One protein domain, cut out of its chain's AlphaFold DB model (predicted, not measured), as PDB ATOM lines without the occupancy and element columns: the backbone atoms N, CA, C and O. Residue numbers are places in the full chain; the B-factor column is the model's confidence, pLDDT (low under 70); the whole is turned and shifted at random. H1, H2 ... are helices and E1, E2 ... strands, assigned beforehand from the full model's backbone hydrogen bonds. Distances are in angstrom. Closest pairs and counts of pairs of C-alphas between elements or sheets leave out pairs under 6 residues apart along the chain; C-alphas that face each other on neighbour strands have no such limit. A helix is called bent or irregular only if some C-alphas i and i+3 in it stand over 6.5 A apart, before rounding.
ATOM      1  N   ILE A 188      -3.863  55.760 274.880       89.31
ATOM      2  CA  ILE A 188      -4.955  55.539 273.928       89.31
ATOM      3  C   ILE A 188      -5.214  54.034 273.823       89.31
ATOM      4  O   ILE A 188      -4.290  53.257 273.622       89.31
ATOM      5  N   LEU A 189      -6.480  53.613 273.916       89.94
ATOM      6  CA  LEU A 189      -6.902  52.208 273.769       89.94
ATOM      7  C   LEU A 189      -6.280  51.210 274.780       89.94
ATOM      8  O   LEU A 189      -6.270  50.016 274.508       89.94
ATOM      9  N   ASP A 190      -5.840  51.639 275.972       87.94
ATOM     10  CA  ASP A 190      -5.219  50.763 276.999       87.94
ATOM     11  C   ASP A 190      -6.034  49.506 277.352       87.94
ATOM     12  O   ASP A 190      -5.484  48.436 277.598       87.94
ATOM     13  N   HIS A 191      -7.366  49.601 277.313       88.81
ATOM     14  CA  HIS A 191      -8.268  48.464 277.526       88.81
ATOM     15  C   HIS A 191      -8.129  47.345 276.470       88.81
ATOM     16  O   HIS A 191      -8.699  46.269 276.648       88.81
ATOM     17  N   MET A 192      -7.380  47.585 275.388       90.50
ATOM     18  CA  MET A 192      -7.066  46.634 274.321       90.50
ATOM     19  C   MET A 192      -5.645  46.053 274.421       90.50
ATOM     20  O   MET A 192      -5.265  45.284 273.543       90.50
ATOM     21  N   ALA A 193      -4.867  46.355 275.471       87.69
ATOM     22  CA  ALA A 193      -3.488  45.862 275.629       87.69
ATOM     23  C   ALA A 193      -3.366  44.331 275.479       87.69
ATOM     24  O   ALA A 193      -2.505  43.837 274.760       87.69
ATOM     25  N   ASN A 194      -4.312  43.573 276.050       86.62
ATOM     26  CA  ASN A 194      -4.367  42.105 275.947       86.62
ATOM     27  C   ASN A 194      -4.637  41.568 274.522       86.62
ATOM     28  O   ASN A 194      -4.604  40.358 274.311       86.62
ATOM     29  N   VAL A 195      -4.976  42.441 273.570       86.56
ATOM     30  CA  VAL A 195      -5.279  42.111 272.166       86.56
ATOM     31  C   VAL A 195      -4.130  42.537 271.244       86.56
ATOM     32  O   VAL A 195      -4.095  42.119 270.092       86.56
ATOM     33  N   LEU A 196      -3.165  43.326 271.729       85.38
ATOM     34  CA  LEU A 196      -2.163  43.983 270.890       85.38
ATOM     35  C   LEU A 196      -1.299  43.012 270.081       85.38
ATOM     36  O   LEU A 196      -1.234  43.126 268.859       85.38
ATOM     37  N   ASP A 197      -0.715  42.009 270.730       80.62
ATOM     38  CA  ASP A 197       0.121  41.012 270.047       80.62
ATOM     39  C   ASP A 197      -0.692  40.023 269.184       80.62
ATOM     40  O   ASP A 197      -0.116  39.242 268.428       80.62
ATOM     41  N   ILE A 198      -2.029  40.057 269.275       83.81
ATOM     42  CA  ILE A 198      -2.950  39.181 268.536       83.81
ATOM     43  C   ILE A 198      -3.497  39.895 267.290       83.81
ATOM     44  O   ILE A 198      -3.507  39.316 266.206       83.81
ATOM     45  N   ASP A 199      -3.957  41.142 267.437       87.12
ATOM     46  CA  ASP A 199      -4.626  41.910 266.380       87.12
ATOM     47  C   ASP A 199      -4.364  43.428 266.490       87.12
ATOM     48  O   ASP A 199      -5.262  44.272 266.602       87.12
ATOM     49  N   TRP A 200      -3.084  43.799 266.416       89.31
ATOM     50  CA  TRP A 200      -2.650  45.191 266.271       89.31
ATOM     51  C   TRP A 200      -3.262  45.890 265.039       89.31
ATOM     52  O   TRP A 200      -3.423  47.112 265.043       89.31
ATOM     53  N   LYS A 201      -3.643  45.139 263.992       88.31
ATOM     54  CA  LYS A 201      -4.298  45.684 262.790       88.31
ATOM     55  C   LYS A 201      -5.692  46.215 263.117       88.31
ATOM     56  O   LYS A 201      -6.015  47.331 262.704       88.31
ATOM     57  N   HIS A 202      -6.482  45.479 263.900       89.69
ATOM     58  CA  HIS A 202      -7.760  45.967 264.406       89.69
ATOM     59  C   HIS A 202      -7.578  47.193 265.305       89.69
ATOM     60  O   HIS A 202      -8.227  48.208 265.063       89.69
ATOM     61  N   ILE A 203      -6.643  47.166 266.262       90.81
ATOM     62  CA  ILE A 203      -6.360  48.329 267.127       90.81
ATOM     63  C   ILE A 203      -6.016  49.570 266.294       90.81
ATOM     64  O   ILE A 203      -6.546  50.649 266.557       90.81
ATOM     65  N   ARG A 204      -5.203  49.421 265.240       89.00
ATOM     66  CA  ARG A 204      -4.889  50.525 264.326       89.00
ATOM     67  C   ARG A 204      -6.113  51.037 263.566       89.00
ATOM     68  O   ARG A 204      -6.248  52.247 263.419       89.00
ATOM     69  N   SER A 205      -7.018  50.159 263.132       88.31
ATOM     70  CA  SER A 205      -8.269  50.561 262.459       88.31
ATOM     71  C   SER A 205      -9.238  51.359 263.350       88.31
ATOM     72  O   SER A 205     -10.159  51.989 262.843       88.31
ATOM     73  N   LEU A 206      -9.027  51.346 264.674       90.19
ATOM     74  CA  LEU A 206      -9.777  52.141 265.655       90.19
ATOM     75  C   LEU A 206      -9.128  53.505 265.961       90.19
ATOM     76  O   LEU A 206      -9.700  54.296 266.715       90.19
ATOM     77  N   LEU A 207      -7.936  53.785 265.423       87.19
ATOM     78  CA  LEU A 207      -7.285  55.086 265.563       87.19
ATOM     79  C   LEU A 207      -7.945  56.131 264.644       87.19
ATOM     80  O   LEU A 207      -8.528  55.772 263.620       87.19
ATOM     81  N   PRO A 208      -7.841  57.437 264.963       83.81
ATOM     82  CA  PRO A 208      -8.264  58.491 264.044       83.81
ATOM     83  C   PRO A 208      -7.556  58.367 262.686       83.81
ATOM     84  O   PRO A 208      -6.411  57.928 262.624       83.81
ATOM     85  N   GLU A 209      -8.201  58.788 261.599       76.56
ATOM     86  CA  GLU A 209      -7.705  58.570 260.227       76.56
ATOM     87  C   GLU A 209      -6.266  59.066 260.008       76.56
ATOM     88  O   GLU A 209      -5.433  58.346 259.463       76.56
ATOM     89  N   ASN A 210      -5.933  60.256 260.514       72.38
ATOM     90  CA  ASN A 210      -4.582  60.814 260.425       72.38
ATOM     91  C   ASN A 210      -3.529  60.019 261.222       72.38
ATOM     92  O   ASN A 210      -2.348  60.120 260.933       72.38
ATOM     93  N   TRP A 211      -3.941  59.211 262.197       79.25
ATOM     94  CA  TRP A 211      -3.064  58.343 262.986       79.25
ATOM     95  C   TRP A 211      -2.943  56.941 262.404       79.25
ATOM     96  O   TRP A 211      -1.867  56.351 262.445       79.25
ATOM     97  N   MET A 212      -4.040  56.414 261.862       82.12
ATOM     98  CA  MET A 212      -4.122  55.075 261.280       82.12
ATOM     99  C   MET A 212      -3.072  54.853 260.180       82.12
ATOM    100  O   MET A 212      -2.564  53.746 260.038       82.12
ATOM    101  N   TRP A 213      -2.711  55.903 259.440       79.00
ATOM    102  CA  TRP A 213      -1.648  55.860 258.432       79.00
ATOM    103  C   TRP A 213      -0.249  56.146 258.999       79.00
ATOM    104  O   TRP A 213       0.752  55.704 258.433       79.00
ATOM    105  N   ASP A 214      -0.162  56.896 260.098       79.81
ATOM    106  CA  ASP A 214       1.092  57.395 260.671       79.81
ATOM    107  C   ASP A 214       1.754  56.412 261.654       79.81
ATOM    108  O   ASP A 214       2.887  56.676 262.056       79.81
ATOM    109  N   VAL A 215       1.110  55.293 262.038       84.19
ATOM    110  CA  VAL A 215       1.661  54.319 263.010       84.19
ATOM    111  C   VAL A 215       1.772  52.867 262.513       84.19
ATOM    112  O   VAL A 215       0.854  52.319 261.898       84.19
ATOM    113  N   GLU A 216       2.892  52.214 262.834       84.81
ATOM    114  CA  GLU A 216       3.182  50.780 262.623       84.81
ATOM    115  C   GLU A 216       3.411  50.118 263.983       84.81
ATOM    116  O   GLU A 216       4.065  50.712 264.840       84.81
ATOM    117  N   TYR A 217       2.900  48.904 264.202       86.44
ATOM    118  CA  TYR A 217       3.276  48.130 265.386       86.44
ATOM    119  C   TYR A 217       4.488  47.259 265.059       86.44
ATOM    120  O   TYR A 217       4.416  46.387 264.196       86.44
ATOM    121  N   ALA A 218       5.592  47.491 265.763       81.38
ATOM    122  CA  ALA A 218       6.777  46.654 265.746       81.38
ATOM    123  C   ALA A 218       6.674  45.640 266.905       81.38
ATOM    124  O   ALA A 218       6.987  45.999 268.050       81.38
ATOM    125  N   PRO A 219       6.220  44.394 266.655       79.56
ATOM    126  CA  PRO A 219       6.147  43.375 267.693       79.56
ATOM    127  C   PRO A 219       7.552  43.015 268.180       79.56
ATOM    128  O   PRO A 219       8.493  42.897 267.388       79.56
ATOM    129  N   SER A 220       7.687  42.798 269.487       76.44
ATOM    130  CA  SER A 220       8.915  42.238 270.042       76.44
ATOM    131  C   SER A 220       9.071  40.770 269.639       76.44
ATOM    132  O   SER A 220       8.089  40.067 269.399       76.44
ATOM    133  N   ARG A 221      10.317  40.291 269.574       67.44
ATOM    134  CA  ARG A 221      10.616  38.859 269.379       67.44
ATOM    135  C   ARG A 221      10.615  38.071 270.691       67.44
ATOM    136  O   ARG A 221      10.519  36.847 270.659       67.44
ATOM    137  N   ASP A 222      10.690  38.776 271.815       67.25
ATOM    138  CA  ASP A 222      10.760  38.228 273.165       67.25
ATOM    139  C   ASP A 222       9.489  38.548 273.965       67.25
ATOM    140  O   ASP A 222       8.574  39.204 273.479       67.25
ATOM    141  N   LYS A 223       9.431  38.131 275.236       66.69
ATOM    142  CA  LYS A 223       8.301  38.405 276.153       66.69
ATOM    143  C   LYS A 223       8.142  39.884 276.559       66.69
ATOM    144  O   LYS A 223       7.373  40.185 277.469       66.69
ATOM    145  N   ASN A 224       8.904  40.784 275.946       70.81
ATOM    146  CA  ASN A 224       8.803  42.223 276.164       70.81
ATOM    147  C   ASN A 224       7.666  42.778 275.290       70.81
ATOM    148  O   ASN A 224       7.500  42.296 274.172       70.81
ATOM    149  N   PRO A 225       6.902  43.792 275.731       73.31
ATOM    150  CA  PRO A 225       5.923  44.439 274.860       73.31
ATOM    151  C   PRO A 225       6.621  45.048 273.634       73.31
ATOM    152  O   PRO A 225       7.709  45.621 273.755       73.31
ATOM    153  N   GLY A 226       5.999  44.928 272.458       85.31
ATOM    154  CA  GLY A 226       6.435  45.642 271.254       85.31
ATOM    155  C   GLY A 226       6.227  47.154 271.377       85.31
ATOM    156  O   GLY A 226       5.789  47.662 272.411       85.31
ATOM    157  N   CYS A 227       6.521  47.900 270.313       89.38
ATOM    158  CA  CYS A 227       6.328  49.351 270.291       89.38
ATOM    159  C   CYS A 227       5.577  49.817 269.044       89.38
ATOM    160  O   CYS A 227       5.655  49.207 267.981       89.38
ATOM    161  N   TRP A 228       4.868  50.934 269.167       89.06
ATOM    162  CA  TRP A 228       4.313  51.642 268.023       89.06
ATOM    163  C   TRP A 228       5.351  52.621 267.489       89.06
ATOM    164  O   TRP A 228       5.822  53.482 268.225       89.06
ATOM    165  N   VAL A 229       5.686  52.535 266.209       84.50
ATOM    166  CA  VAL A 229       6.523  53.523 265.523       84.50
ATOM    167  C   VAL A 229       5.595  54.534 264.862       84.50
ATOM    168  O   VAL A 229       4.782  54.148 264.027       84.50
ATOM    169  N   CYS A 230       5.691  55.812 265.230       83.62
ATOM    170  CA  CYS A 230       4.869  56.888 264.670       83.62
ATOM    171  C   CYS A 230       5.712  57.818 263.794       83.62
ATOM    172  O   CYS A 230       6.669  58.408 264.282       83.62
ATOM    173  N   THR A 231       5.361  57.984 262.518       77.06
ATOM    174  CA  THR A 231       6.019  58.937 261.606       77.06
ATOM    175  C   THR A 231       5.021  60.024 261.177       77.06
ATOM    176  O   THR A 231       4.450  59.930 260.087       77.06
ATOM    177  N   PRO A 232       4.766  61.036 262.033       73.06
ATOM    178  CA  PRO A 232       3.637  61.957 261.892       73.06
ATOM    179  C   PRO A 232       3.711  62.774 260.602       73.06
ATOM    180  O   PRO A 232       4.769  63.303 260.257       73.06
ATOM    181  N   MET A 233       2.591  62.882 259.882       66.75
ATOM    182  CA  MET A 233       2.517  63.422 258.520       66.75
ATOM    183  C   MET A 233       2.881  64.905 258.383       66.75
ATOM    184  O   MET A 233       3.207  65.337 257.271       66.75
ATOM    185  N   GLU A 234       2.816  65.677 259.467       68.94
ATOM    186  CA  GLU A 234       3.149  67.102 259.527       68.94
ATOM    187  C   GLU A 234       4.068  67.359 260.716       68.94
ATOM    188  O   GLU A 234       3.891  66.771 261.778       68.94
ATOM    189  N   VAL A 235       5.024  68.279 260.561       59.97
ATOM    190  CA  VAL A 235       5.934  68.666 261.656       59.97
ATOM    191  C   VAL A 235       5.152  69.231 262.856       59.97
ATOM    192  O   VAL A 235       5.572  69.071 263.998       59.97
ATOM    193  N   ASP A 236       3.974  69.811 262.597       57.34
ATOM    194  CA  ASP A 236       3.109  70.457 263.589       57.34
ATOM    195  C   ASP A 236       1.855  69.635 263.985       57.34
ATOM    196  O   ASP A 236       1.061  70.093 264.817       57.34
ATOM    197  N   VAL A 237       1.632  68.443 263.402       55.88
ATOM    198  CA  VAL A 237       0.439  67.604 263.659       55.88
ATOM    199  C   VAL A 237       0.798  66.106 263.685       55.88
ATOM    200  O   VAL A 237       1.296  65.598 262.681       55.88
ATOM    201  N   PRO A 238       0.467  65.361 264.765       54.94
ATOM    202  CA  PRO A 238      -0.312  65.783 265.935       54.94
ATOM    203  C   PRO A 238       0.476  66.651 266.928       54.94
ATOM    204  O   PRO A 238       1.568  66.286 267.348       54.94
ATOM    205  N   ARG A 239      -0.142  67.733 267.429       60.78
ATOM    206  CA  ARG A 239       0.401  68.542 268.547       60.78
ATOM    207  C   ARG A 239       0.585  67.760 269.855       60.78
ATOM    208  O   ARG A 239       1.236  68.249 270.771       60.78
ATOM    209  N   ILE A 240      -0.050  66.595 269.968       74.44
ATOM    210  CA  ILE A 240       0.020  65.692 271.117       74.44
ATOM    211  C   ILE A 240       0.145  64.274 270.561       74.44
ATOM    212  O   ILE A 240      -0.832  63.706 270.073       74.44
ATOM    213  N   LEU A 241       1.354  63.725 270.627       78.31
ATOM    214  CA  LEU A 241       1.606  62.298 270.451       78.31
ATOM    215  C   LEU A 241       1.339  61.585 271.789       78.31
ATOM    216  O   LEU A 241       1.525  62.200 272.844       78.31
ATOM    217  N   PRO A 242       0.901  60.317 271.802       86.38
ATOM    218  CA  PRO A 242       0.648  59.588 273.023       86.38
ATOM    219  C   PRO A 242       1.992  59.086 273.534       86.38
ATOM    220  O   PRO A 242       2.955  58.920 272.787       86.38
ATOM    221  N   LEU A 243       2.041  58.756 274.809       88.19
ATOM    222  CA  LEU A 243       3.132  57.958 275.335       88.19
ATOM    223  C   LEU A 243       2.880  56.471 275.056       88.19
ATOM    224  O   LEU A 243       3.845  55.726 274.889       88.19
ATOM    225  N   ARG A 244       1.608  56.033 274.983       90.88
ATOM    226  CA  ARG A 244       1.226  54.638 274.685       90.88
ATOM    227  C   ARG A 244      -0.026  54.506 273.815       90.88
ATOM    228  O   ARG A 244      -0.965  55.292 273.944       90.88
ATOM    229  N   ILE A 245      -0.053  53.454 272.997       91.81
ATOM    230  CA  ILE A 245      -1.257  52.930 272.336       91.81
ATOM    231  C   ILE A 245      -1.396  51.459 272.754       91.81
ATOM    232  O   ILE A 245      -0.479  50.669 272.540       91.81
ATOM    233  N   ALA A 246      -2.527  51.093 273.361       92.25
ATOM    234  CA  ALA A 246      -2.779  49.761 273.922       92.25
ATOM    235  C   ALA A 246      -1.636  49.274 274.846       92.25
ATOM    236  O   ALA A 246      -1.130  48.168 274.699       92.25
ATOM    237  N   ASP A 247      -1.209  50.138 275.773       90.25
ATOM    238  CA  ASP A 247      -0.074  49.971 276.703       90.25
ATOM    239  C   ASP A 247       1.347  49.826 276.094       90.25
ATOM    240  O   ASP A 247       2.341  50.000 276.803       90.25
ATOM    241  N   ALA A 248       1.493  49.631 274.781       90.88
ATOM    242  CA  ALA A 248       2.799  49.678 274.120       90.88
ATOM    243  C   ALA A 248       3.286  51.125 273.904       90.88
ATOM    244  O   ALA A 248       2.489  51.986 273.512       90.88
ATOM    245  N   PRO A 249       4.586  51.418 274.112       90.94
ATOM    246  CA  PRO A 249       5.143  52.755 273.936       90.94
ATOM    247  C   PRO A 249       5.062  53.226 272.483       90.94
ATOM    248  O   PRO A 249       5.284  52.442 271.558       90.94
ATOM    249  N   VAL A 250       4.808  54.522 272.289       88.31
ATOM    250  CA  VAL A 250       4.930  55.178 270.980       88.31
ATOM    251  C   VAL A 250       6.328  55.780 270.841       88.31
ATOM    252  O   VAL A 250       6.797  56.509 271.712       88.31
ATOM    253  N   VAL A 251       6.994  55.470 269.734       86.00
ATOM    254  CA  VAL A 251       8.369  55.858 269.416       86.00
ATOM    255  C   VAL A 251       8.363  56.678 268.134       86.00
ATOM    256  O   VAL A 251       7.825  56.247 267.114       86.00
ATOM    257  N   LEU A 252       9.001  57.844 268.165       77.00
ATOM    258  CA  LEU A 252       9.318  58.595 266.953       77.00
ATOM    259  C   LEU A 252      10.609  58.033 266.337       77.00
ATOM    260  O   LEU A 252      11.644  58.047 267.012       77.00
TER     261      LEU A 252
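Overview. This is residues 188 to 252 of the 678 residues of an uncharacterized protein of Plenodomus tracheiphilus IPT5 (UniProt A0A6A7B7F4). Picture a small sheet of three short strands, E1, E2 and E3, with one kinked helix, H1, over one face of it and two loops, the short link from E1 to E2 and the long link from E2 to E3, running out beyond the strands toward opposite ends of the longest axis. The link 219 to 226 lies toward one end of that axis and the stretch 231 to 247 reaches the other, while the short helix H2 lies between H1 and E1 along the chain. The printed part has 65 residues with two named helices and three named strands, in the order H1, H2, E1, E2, E3; the sheet's order is E1, E2, E3, and it is mixed, E1 antiparallel to E2 and E2 parallel to E3. The class is mixed, helices and strands, with under half of the residues in named elements. The whole is compact, with a radius of gyration of the C-alphas of 11.3 A, yet elongated in outline, spanning 35 by 20 by 16 A.

Arrangement. Begin with the sheet, at its inner strand E2, residues 227 to 230. On one side of it look for the edge strand E1, residues 215 to 218, which is antiparallel to E2 at 152 degrees and forms a hairpin with it. Here N 218 and O 227 are 2.8 A apart and N 229 and O 216 are 2.8 A apart, both within hydrogen-bond range. On the other side of E2 look for the edge strand E3, residues 248 to 251, which is parallel to E2 at 36 degrees. There N 228 and O 249 are 2.9 A apart and N 251 and O 228 are 2.8 A apart, again within hydrogen-bond range. Residues 244 to 245 make a short antiparallel pairing with residues 248 to 249 of E3. Now turn to H1, residues 190 to 205, which is on the sheet and makes two layers with it, a helix on one face of a sheet. On a local plane fitted only just, to 6 C-alphas of the sheet, its height over the sheet is 9.5 A. It lies over E1 and only just over E3, on which 3 of its C-alphas fall, and it runs across the strands, at 64 degrees to E1 on the local plane. Its closest C-alphas to E1 are those of Trp 200 and Tyr 217, 6.7 A apart; to E3 they are those of Ala 193 and Ala 248, 7.5 A apart. H1 has a kink of 137 degrees near residue 198 and is irregular, with C-alphas 198 and 201 lying 8.8 A apart. H2, residues 209 to 212, is close to H1 but not clearly touching it; the closest C-alphas are those of Arg 204 and Met 212, 5.5 A apart. H2 is not on the sheet; it is apart from E3, and only just apart from E2, with the closest C-alphas 8.2 A apart. In H1, 6 of 12 pairs of O i and N i+4 are within hydrogen-bond range; H2 is too short for such a pair, and its 1 pair of O i and N i+3 is within range.

Along the chain. Find C-alpha 190 at (-5.219, 50.763, 276.999), where H1 begins; from there it runs to Ser 205, 14.9 A from first to last C-alpha. H2 follows from Glu 209 to Met 212. E1 begins at C-alpha 215, at (1.661, 54.319, 263.010), and reaches Ala 218. E2 runs from Cys 227 to Cys 230. E3 starts at Ala 248 and ends at C-alpha 251, at (8.369, 55.858, 269.416). First to last C-alpha, H2 measures 5.1 A, E1 and E3 9.6 A each, and E2 9.5 A.

Size, cuts and confidence. The two C-alphas farthest apart are those of Lys 223 and Asp 236, 34.8 A, in the E1 to E2 and E2 to E3 links. The printed part has no cut. The link from E2 to E3 is long, with 17 residues; E1 to E2 is short, and H1 to H2 and H2 to E1 are tight. The mean pLDDT of the printed part is 81.2, and look for values under 70 at residues 221 to 223 and 233 to 239.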